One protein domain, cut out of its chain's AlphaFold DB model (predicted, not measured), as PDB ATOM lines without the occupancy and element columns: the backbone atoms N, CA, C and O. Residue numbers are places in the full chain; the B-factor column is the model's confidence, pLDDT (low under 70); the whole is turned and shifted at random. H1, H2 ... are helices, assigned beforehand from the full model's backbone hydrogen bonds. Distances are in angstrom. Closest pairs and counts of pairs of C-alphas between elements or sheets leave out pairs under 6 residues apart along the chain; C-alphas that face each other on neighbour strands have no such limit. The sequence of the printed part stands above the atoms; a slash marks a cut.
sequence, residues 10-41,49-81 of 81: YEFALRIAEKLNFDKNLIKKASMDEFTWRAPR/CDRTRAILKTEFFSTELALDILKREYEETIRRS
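Overview. This is residues 10 to 41 and 49 to 81 of the 81 residues of the protein "SDR family NAD(P)-dependent oxidoreductase" of Candidatus Bathyarchaeota archaeon (UniProt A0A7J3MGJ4). A long helix, H3, is met on one side by the end of a shorter helix, H1, at a steep angle, and from this two-helix core two arms reach away: the stretch of residues 20 to 41, which turns back past H1 and runs outward, and the short helix H2, set off beyond the first end of H3. The result is open and flat, with a single contact between helices; residues 33 to 40, residues 54 to 59 and the last part of H3 with Ser 81, residues 76 to 81, stick out. The printed part has 65 residues with three named helices, in the order H1, H2, H3, and no named strand; the class is all helix. The whole is only just extended, close to loose, with a radius of gyration of the C-alphas of 16.5 A and spans of 41 by 39 by 20 A.

Along the chain. The printed part begins with H1, residues 10 to 19, from C-alpha 10 at (214.625, 197.718, 126.535) to C-alpha 19 at (202.380, 193.441, 120.365), 14.4 A. Residues 20 to 41 hold no named element; their C-alphas lie 11 to 24 A from the mean of all C-alphas. After the cut comes H2, residues 50 to 55, 8.9 A long. H3, residues 63 to 80, is the longest helix with 18 residues and 25.8 A, and ends with C-alpha 80 at (198.474, 199.568, 101.431).

Arrangement. H1 and H3 touch, with 4 pairs of C-alphas within 8 A. The closest C-alphas of the two are those of Lys 19 and Leu 67, 6.9 A apart. H3 touches H1 with residues 67 to 71 alone. Their lines stand at a steep tilt of 55 degrees, and they run the same way. H2 touches no helix: it is apart from H1 and apart from H3. In H1, H2 and H3 every O i to N i+4 pair is within hydrogen-bond range.

Size, cuts and confidence. The C-alphas farthest apart are those of Thr 36 and Lys 57, at 41.9 A. Without the stretches that stand free, the body has 45 residues and spans 37 by 33 by 14 A. Residues 42 to 48 are not printed, and C-alphas 41 and 49 are 21.2 A apart across this cut, which lies in the link from H1 to H2. The link from H2 to H3 is short, with 7 residues. The printed part ends at Ser 81, the chain's last residue. The mean pLDDT of the printed part is 95.4, and no printed residue is under 70.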
ATOM      1  N   TYR A  10     214.632 199.166 126.696       96.94
ATOM      2  CA  TYR A  10     214.625 197.718 126.535       96.94
ATOM      3  C   TYR A  10     213.223 197.133 126.756       96.94
ATOM      4  O   TYR A  10     212.732 196.386 125.915       96.94
ATOM      5  N   GLU A  11     212.546 197.518 127.842       97.31
ATOM      6  CA  GLU A  11     211.164 197.093 128.110       97.31
ATOM      7  C   GLU A  11     210.210 197.560 127.011       97.31
ATOM      8  O   GLU A  11     209.383 196.778 126.550       97.31
ATOM      9  N   PHE A  12     210.364 198.801 126.540       97.25
ATOM     10  CA  PHE A  12     209.560 199.323 125.439       97.25
ATOM     11  C   PHE A  12     209.731 198.495 124.155       97.25
ATOM     12  O   PHE A  12     208.741 198.100 123.541       97.25
ATOM     13  N   ALA A  13     210.973 198.161 123.784       98.00
ATOM     14  CA  ALA A  13     211.254 197.321 122.622       98.00
ATOM     15  C   ALA A  13     210.629 195.921 122.749       98.00
ATOM     16  O   ALA A  13     210.053 195.417 121.784       98.00
ATOM     17  N   LEU A  14     210.691 195.310 123.938       98.31
ATOM     18  CA  LEU A  14     210.055 194.015 124.193       98.31
ATOM     19  C   LEU A  14     208.529 194.080 124.057       98.31
ATOM     20  O   LEU A  14     207.957 193.188 123.432       98.31
ATOM     21  N   ARG A  15     207.881 195.125 124.596       98.00
ATOM     22  CA  ARG A  15     206.424 195.308 124.475       98.00
ATOM     23  C   ARG A  15     205.997 195.493 123.016       98.00
ATOM     24  O   ARG A  15     204.996 194.916 122.607       98.00
ATOM     25  N   ILE A  16     206.768 196.236 122.214       98.00
ATOM     26  CA  ILE A  16     206.516 196.361 120.767       98.00
ATOM     27  C   ILE A  16     206.613 194.997 120.083       98.00
ATOM     28  O   ILE A  16     205.704 194.618 119.346       98.00
ATOM     29  N   ALA A  17     207.701 194.259 120.322       98.19
ATOM     30  CA  ALA A  17     207.899 192.955 119.702       98.19
ATOM     31  C   ALA A  17     206.789 191.971 120.088       98.19
ATOM     32  O   ALA A  17     206.288 191.251 119.236       98.19
ATOM     33  N   GLU A  18     206.342 191.986 121.341       98.06
ATOM     34  CA  GLU A  18     205.189 191.203 121.778       98.06
ATOM     35  C   GLU A  18     203.896 191.620 121.065       98.06
ATOM     36  O   GLU A  18     203.202 190.770 120.508       98.06
ATOM     37  N   LYS A  19     203.603 192.925 120.996       98.12
ATOM     38  CA  LYS A  19     202.380 193.441 120.365       98.12
ATOM     39  C   LYS A  19     202.278 193.083 118.879       98.12
ATOM     40  O   LYS A  19     201.195 192.735 118.390       98.12
ATOM     41  N   LEU A  20     203.407 193.166 118.178       97.25
ATOM     42  CA  LEU A  20     203.536 192.908 116.742       97.25
ATOM     43  C   LEU A  20     203.899 191.451 116.411       97.25
ATOM     44  O   LEU A  20     204.041 191.119 115.238       97.25
ATOM     45  N   ASN A  21     204.016 190.578 117.418       97.06
ATOM     46  CA  ASN A  21     204.425 189.180 117.263       97.06
ATOM     47  C   ASN A  21     205.779 189.010 116.535       97.06
ATOM     48  O   ASN A  21     205.949 188.141 115.678       97.06
ATOM     49  N   PHE A  22     206.751 189.860 116.866       97.50
ATOM     50  CA  PHE A  22     208.131 189.767 116.395       97.50
ATOM     51  C   PHE A  22     208.994 188.928 117.338       97.50
ATOM     52  O   PHE A  22     208.723 188.808 118.536       97.50
ATOM     53  N   ASP A  23     210.084 188.376 116.803       98.06
ATOM     54  CA  ASP A  23     211.017 187.577 117.589       98.06
ATOM     55  C   ASP A  23     211.776 188.437 118.613       98.06
ATOM     56  O   ASP A  23     212.722 189.164 118.299       98.06
ATOM     57  N   LYS A  24     211.382 188.306 119.884       97.62
ATOM     58  CA  LYS A  24     212.018 188.981 121.023       97.62
ATOM     59  C   LYS A  24     213.484 188.587 121.210       97.62
ATOM     60  O   LYS A  24     214.233 189.360 121.806       97.62
ATOM     61  N   ASN A  25     213.930 187.438 120.694       97.06
ATOM     62  CA  ASN A  25     215.319 186.995 120.834       97.06
ATOM     63  C   ASN A  25     216.307 187.881 120.068       97.06
ATOM     64  O   ASN A  25     217.502 187.876 120.387       97.06
ATOM     65  N   LEU A  26     215.822 188.663 119.100       98.00
ATOM     66  CA  LEU A  26     216.613 189.659 118.377       98.00
ATOM     67  C   LEU A  26     216.898 190.912 119.221       98.00
ATOM     68  O   LEU A  26     217.808 191.674 118.899       98.00
ATOM     69  N   ILE A  27     216.175 191.116 120.327       97.94
ATOM     70  CA  ILE A  27     216.370 192.247 121.236       97.94
ATOM     71  C   ILE A  27     217.352 191.836 122.332       97.94
ATOM     72  O   ILE A  27     217.068 190.972 123.163       97.94
ATOM     73  N   LYS A  28     218.523 192.475 122.361       96.38
ATOM     74  CA  LYS A  28     219.550 192.237 123.383       96.38
ATOM     75  C   LYS A  28     219.552 193.352 124.423       96.38
ATOM     76  O   LYS A  28     219.327 194.519 124.104       96.38
ATOM     77  N   LYS A  29     219.808 192.982 125.679       95.12
ATOM     78  CA  LYS A  29     220.100 193.955 126.736       95.12
ATOM     79  C   LYS A  29     221.437 194.620 126.426       95.12
ATOM     80  O   LYS A  29     222.352 193.954 125.956       95.12
ATOM     81  N   ALA A  30     221.519 195.908 126.716       93.50
ATOM     82  CA  ALA A  30     222.738 196.693 126.631       93.50
ATOM     83  C   ALA A  30     222.732 197.715 127.768       93.50
ATOM     84  O   ALA A  30     221.656 198.148 128.211       93.50
ATOM     85  N   SER A  31     223.913 198.097 128.234       91.88
ATOM     86  CA  SER A  31     224.072 199.074 129.308       91.88
ATOM     87  C   SER A  31     224.487 200.446 128.774       91.88
ATOM     88  O   SER A  31     225.084 200.574 127.715       91.88
ATOM     89  N   MET A  32     224.138 201.516 129.492       89.88
ATOM     90  CA  MET A  32     224.391 202.895 129.047       89.88
ATOM     91  C   MET A  32     225.880 203.231 128.910       89.88
ATOM     92  O   MET A  32     226.225 204.072 128.080       89.88
ATOM     93  N   ASP A  33     226.722 202.606 129.730       89.75
ATOM     94  CA  ASP A  33     228.180 202.746 129.781       89.75
ATOM     95  C   ASP A  33     228.906 202.006 128.650       89.75
ATOM     96  O   ASP A  33     230.049 202.334 128.355       89.75
ATOM     97  N   GLU A  34     228.232 201.089 127.952       92.25
ATOM     98  CA  GLU A  34     228.776 200.421 126.759       92.25
ATOM     99  C   GLU A  34     228.848 201.363 125.541       92.25
ATOM    100  O   GLU A  34     229.493 201.051 124.540       92.25
ATOM    101  N   PHE A  35     228.195 202.529 125.601       89.38
ATOM    102  CA  PHE A  35     228.091 203.466 124.484       89.38
ATOM    103  C   PHE A  35     228.872 204.759 124.742       89.38
ATOM    104  O   PHE A  35     228.721 205.413 125.775       89.38
ATOM    105  N   THR A  36     229.635 205.207 123.741       91.25
ATOM    106  CA  THR A  36     230.276 206.532 123.760       91.25
ATOM    107  C   THR A  36     229.284 207.598 123.294       91.25
ATOM    108  O   THR A  36     229.100 207.836 122.100       91.25
ATOM    109  N   TRP A  37     228.609 208.248 124.242       89.06
ATOM    110  CA  TRP A  37     227.643 209.303 123.935       89.06
ATOM    111  C   TRP A  37     228.337 210.649 123.703       89.06
ATOM    112  O   TRP A  37     229.013 211.161 124.589       89.06
ATOM    113  N   ARG A  38     228.093 211.288 122.548       93.19
ATOM    114  CA  ARG A  38     228.548 212.673 122.293       93.19
ATOM    115  C   ARG A  38     227.921 213.686 123.267       93.19
ATOM    116  O   ARG A  38     228.540 214.696 123.572       93.19
ATOM    117  N   ALA A  39     226.698 213.426 123.731       93.00
ATOM    118  CA  ALA A  39     225.980 214.259 124.693       93.00
ATOM    119  C   ALA A  39     225.504 213.406 125.880       93.00
ATOM    120  O   ALA A  39     224.989 212.308 125.633       93.00
ATOM    121  N   PRO A  40     225.610 213.894 127.133       89.81
ATOM    122  CA  PRO A  40     225.128 213.171 128.304       89.81
ATOM    123  C   PRO A  40     223.657 212.787 128.159       89.81
ATOM    124  O   PRO A  40     222.823 213.593 127.737       89.81
ATOM    125  N   ARG A  41     223.332 211.543 128.511       91.12
ATOM    126  CA  ARG A  41     221.961 211.036 128.508       91.12
ATOM    127  C   ARG A  41     221.548 210.732 129.943       91.12
ATOM    128  O   ARG A  41     222.223 209.929 130.589       91.12
ATOM    129  N   CYS A  49     203.202 213.165 135.677       95.81
ATOM    130  CA  CYS A  49     201.966 213.542 134.992       95.81
ATOM    131  C   CYS A  49     200.712 213.444 135.874       95.81
ATOM    132  O   CYS A  49     199.609 213.548 135.343       95.81
ATOM    133  N   ASP A  50     200.850 213.329 137.200       95.44
ATOM    134  CA  ASP A  50     199.734 213.133 138.141       95.44
ATOM    135  C   ASP A  50     198.677 214.232 137.993       95.44
ATOM    136  O   ASP A  50     197.488 213.957 137.837       95.44
ATOM    137  N   ARG A  51     199.129 215.491 137.926       97.06
ATOM    138  CA  ARG A  51     198.248 216.647 137.714       97.06
ATOM    139  C   ARG A  51     197.500 216.566 136.386       97.06
ATOM    140  O   ARG A  51     196.327 216.904 136.317       97.06
ATOM    141  N   THR A  52     198.180 216.152 135.321       96.75
ATOM    142  CA  THR A  52     197.585 216.083 133.984       96.75
ATOM    143  C   THR A  52     196.590 214.924 133.887       96.75
ATOM    144  O   THR A  52     195.512 215.127 133.337       96.75
ATOM    145  N   ARG A  53     196.886 213.766 134.497       95.12
ATOM    146  CA  ARG A  53     195.949 212.631 134.599       95.12
ATOM    147  C   ARG A  53     194.693 212.983 135.399       95.12
ATOM    148  O   ARG A  53     193.622 212.501 135.072       95.12
ATOM    149  N   ALA A  54     194.812 213.837 136.417       95.94
ATOM    150  CA  ALA A  54     193.663 214.285 137.203       95.94
ATOM    151  C   ALA A  54     192.748 215.276 136.453       95.94
ATOM    152  O   ALA A  54     191.575 215.399 136.793       95.94
ATOM    153  N   ILE A  55     193.280 216.011 135.470       97.62
ATOM    154  CA  ILE A  55     192.553 217.084 134.769       97.62
ATOM    155  C   ILE A  55     191.981 216.608 133.429       97.62
ATOM    156  O   ILE A  55     190.866 216.984 133.064       97.62
ATOM    157  N   LEU A  56     192.746 215.829 132.662       96.25
ATOM    158  CA  LEU A  56     192.328 215.389 131.334       96.25
ATOM    159  C   LEU A  56     191.418 214.165 131.429       96.25
ATOM    160  O   LEU A  56     191.706 213.217 132.148       96.25
ATOM    161  N   LYS A  57     190.337 214.175 130.643       94.38
ATOM    162  CA  LYS A  57     189.426 213.027 130.492       94.38
ATOM    163  C   LYS A  57     189.883 212.039 129.416       94.38
ATOM    164  O   LYS A  57     189.356 210.938 129.330       94.38
ATOM    165  N   THR A  58     190.808 212.462 128.559       94.31
ATOM    166  CA  THR A  58     191.371 211.636 127.493       94.31
ATOM    167  C   THR A  58     192.400 210.683 128.080       94.31
ATOM    168  O   THR A  58     193.305 211.126 128.784       94.31
ATOM    169  N   GLU A  59     192.297 209.399 127.747       93.31
ATOM    170  CA  GLU A  59     193.312 208.417 128.116       93.31
ATOM    171  C   GLU A  59     194.579 208.644 127.280       93.31
ATOM    172  O   GLU A  59     194.576 208.447 126.066       93.31
ATOM    173  N   PHE A  60     195.651 209.101 127.930       94.62
ATOM    174  CA  PHE A  60     196.949 209.368 127.298       94.62
ATOM    175  C   PHE A  60     198.105 208.591 127.942       94.62
ATOM    176  O   PHE A  60     199.230 208.663 127.452       94.62
ATOM    177  N   PHE A  61     197.867 207.924 129.076       95.81
ATOM    178  CA  PHE A  61     198.930 207.358 129.905       95.81
ATOM    179  C   PHE A  61     199.182 205.882 129.587       95.81
ATOM    180  O   PHE A  61     200.332 205.442 129.620       95.81
ATOM    181  N   SER A  62     198.119 205.142 129.258       96.38
ATOM    182  CA  SER A  62     198.171 203.713 128.949       96.38
ATOM    183  C   SER A  62     199.091 203.412 127.767       96.38
ATOM    184  O   SER A  62     198.807 203.761 126.616       96.38
ATOM    185  N   THR A  63     200.188 202.707 128.048       96.25
ATOM    186  CA  THR A  63     201.088 202.229 126.989       96.25
ATOM    187  C   THR A  63     200.418 201.147 126.157       96.25
ATOM    188  O   THR A  63     200.638 201.086 124.953       96.25
ATOM    189  N   GLU A  64     199.575 200.321 126.773       97.06
ATOM    190  CA  GLU A  64     198.865 199.253 126.070       97.06
ATOM    191  C   GLU A  64     197.950 199.814 124.978       97.06
ATOM    192  O   GLU A  64     198.045 199.401 123.823       97.06
ATOM    193  N   LEU A  65     197.159 200.840 125.315       97.44
ATOM    194  CA  LEU A  65     196.299 201.529 124.352       97.44
ATOM    195  C   LEU A  65     197.118 202.157 123.217       97.44
ATOM    196  O   LEU A  65     196.748 202.051 122.048       97.44
ATOM    197  N   ALA A  66     198.241 202.801 123.547       97.12
ATOM    198  CA  ALA A  66     199.122 203.389 122.544       97.12
ATOM    199  C   ALA A  66     199.695 202.324 121.590       97.12
ATOM    200  O   ALA A  66     199.752 202.545 120.381       97.12
ATOM    201  N   LEU A  67     200.080 201.157 122.115       97.94
ATOM    202  CA  LEU A  67     200.594 200.042 121.320       97.94
ATOM    203  C   LEU A  67     199.505 199.369 120.469       97.94
ATOM    204  O   LEU A  67     199.803 198.922 119.363       97.94
ATOM    205  N   ASP A  68     198.253 199.321 120.934       98.25
ATOM    206  CA  ASP A  68     197.104 198.882 120.125       98.25
ATOM    207  C   ASP A  68     196.878 199.783 118.912       98.25
ATOM    208  O   ASP A  68     196.731 199.300 117.786       98.25
ATOM    209  N   ILE A  69     196.887 201.099 119.136       97.81
ATOM    210  CA  ILE A  69     196.733 202.092 118.069       97.81
ATOM    211  C   ILE A  69     197.883 201.956 117.065       97.81
ATOM    212  O   ILE A  69     197.628 201.821 115.868       97.81
ATOM    213  N   LEU A  70     199.125 201.894 117.559       97.81
ATOM    214  CA  LEU A  70     200.317 201.715 116.731       97.81
ATOM    215  C   LEU A  70     200.237 200.444 115.877       97.81
ATOM    216  O   LEU A  70     200.530 200.488 114.684       97.81
ATOM    217  N   LYS A  71     199.838 199.309 116.466       98.06
ATOM    218  CA  LYS A  71     199.694 198.040 115.741       98.06
ATOM    219  C   LYS A  71     198.701 198.166 114.593       98.06
ATOM    220  O   LYS A  71     199.009 197.757 113.477       98.06
ATOM    221  N   ARG A  72     197.531 198.750 114.858       98.25
ATOM    222  CA  ARG A  72     196.501 198.951 113.835       98.25
ATOM    223  C   ARG A  72     197.028 199.805 112.677       98.25
ATOM    224  O   ARG A  72     196.865 199.420 111.524       98.25
ATOM    225  N   GLU A  73     197.683 200.925 112.979       97.81
ATOM    226  CA  GLU A  73     198.267 201.825 111.971       97.81
ATOM    227  C   GLU A  73     199.371 201.138 111.150       97.81
ATOM    228  O   GLU A  73     199.439 201.284 109.925       97.81
ATOM    229  N   TYR A  74     200.214 200.344 111.812       96.81
ATOM    230  CA  TYR A  74     201.259 199.552 111.171       96.81
ATOM    231  C   TYR A  74     200.682 198.513 110.197       96.81
ATOM    232  O   TYR A  74     201.095 198.455 109.038       96.81
ATOM    233  N   GLU A  75     199.680 197.739 110.624       96.50
ATOM    234  CA  GLU A  75     199.000 196.752 109.775       96.50
ATOM    235  C   GLU A  75     198.267 197.406 108.594       96.50
ATOM    236  O   GLU A  75     198.278 196.877 107.482       96.50
ATOM    237  N   GLU A  76     197.642 198.567 108.803       97.38
ATOM    238  CA  GLU A  76     197.037 199.352 107.723       97.38
ATOM    239  C   GLU A  76     198.065 199.821 106.696       97.38
ATOM    240  O   GLU A  76     197.776 199.801 105.500       97.38
ATOM    241  N   THR A  77     199.257 200.213 107.149       96.88
ATOM    242  CA  THR A  77     200.350 200.636 106.267       96.88
ATOM    243  C   THR A  77     200.835 199.473 105.406       96.88
ATOM    244  O   THR A  77     200.951 199.639 104.195       96.88
ATOM    245  N   ILE A  78     201.019 198.284 105.994       94.75
ATOM    246  CA  ILE A  78     201.409 197.071 105.253       94.75
ATOM    247  C   ILE A  78     200.339 196.661 104.239       94.75
ATOM    248  O   ILE A  78     200.662 196.258 103.131       94.75
ATOM    249  N   ARG A  79     199.049 196.764 104.579       93.81
ATOM    250  CA  ARG A  79     197.971 196.425 103.630       93.81
ATOM    251  C   ARG A  79     197.919 197.348 102.407       93.81
ATOM    252  O   ARG A  79     197.305 196.977 101.412       93.81
ATOM    253  N   ARG A  80     198.474 198.561 102.505       92.06
ATOM    254  CA  ARG A  80     198.474 199.568 101.431       92.06
ATOM    255  C   ARG A  80     199.729 199.524 100.552       92.06
ATOM    256  O   ARG A  80     199.712 200.161  99.501       92.06
ATOM    257  N   SER A  81     200.791 198.846 100.994       77.50
ATOM    258  CA  SER A  81     202.054 198.653 100.264       77.50
ATOM    259  C   SER A  81     202.028 197.396  99.409       77.50
ATOM    260  O   SER A  81     202.507 197.473  98.260       77.50
TER     261      SER A  81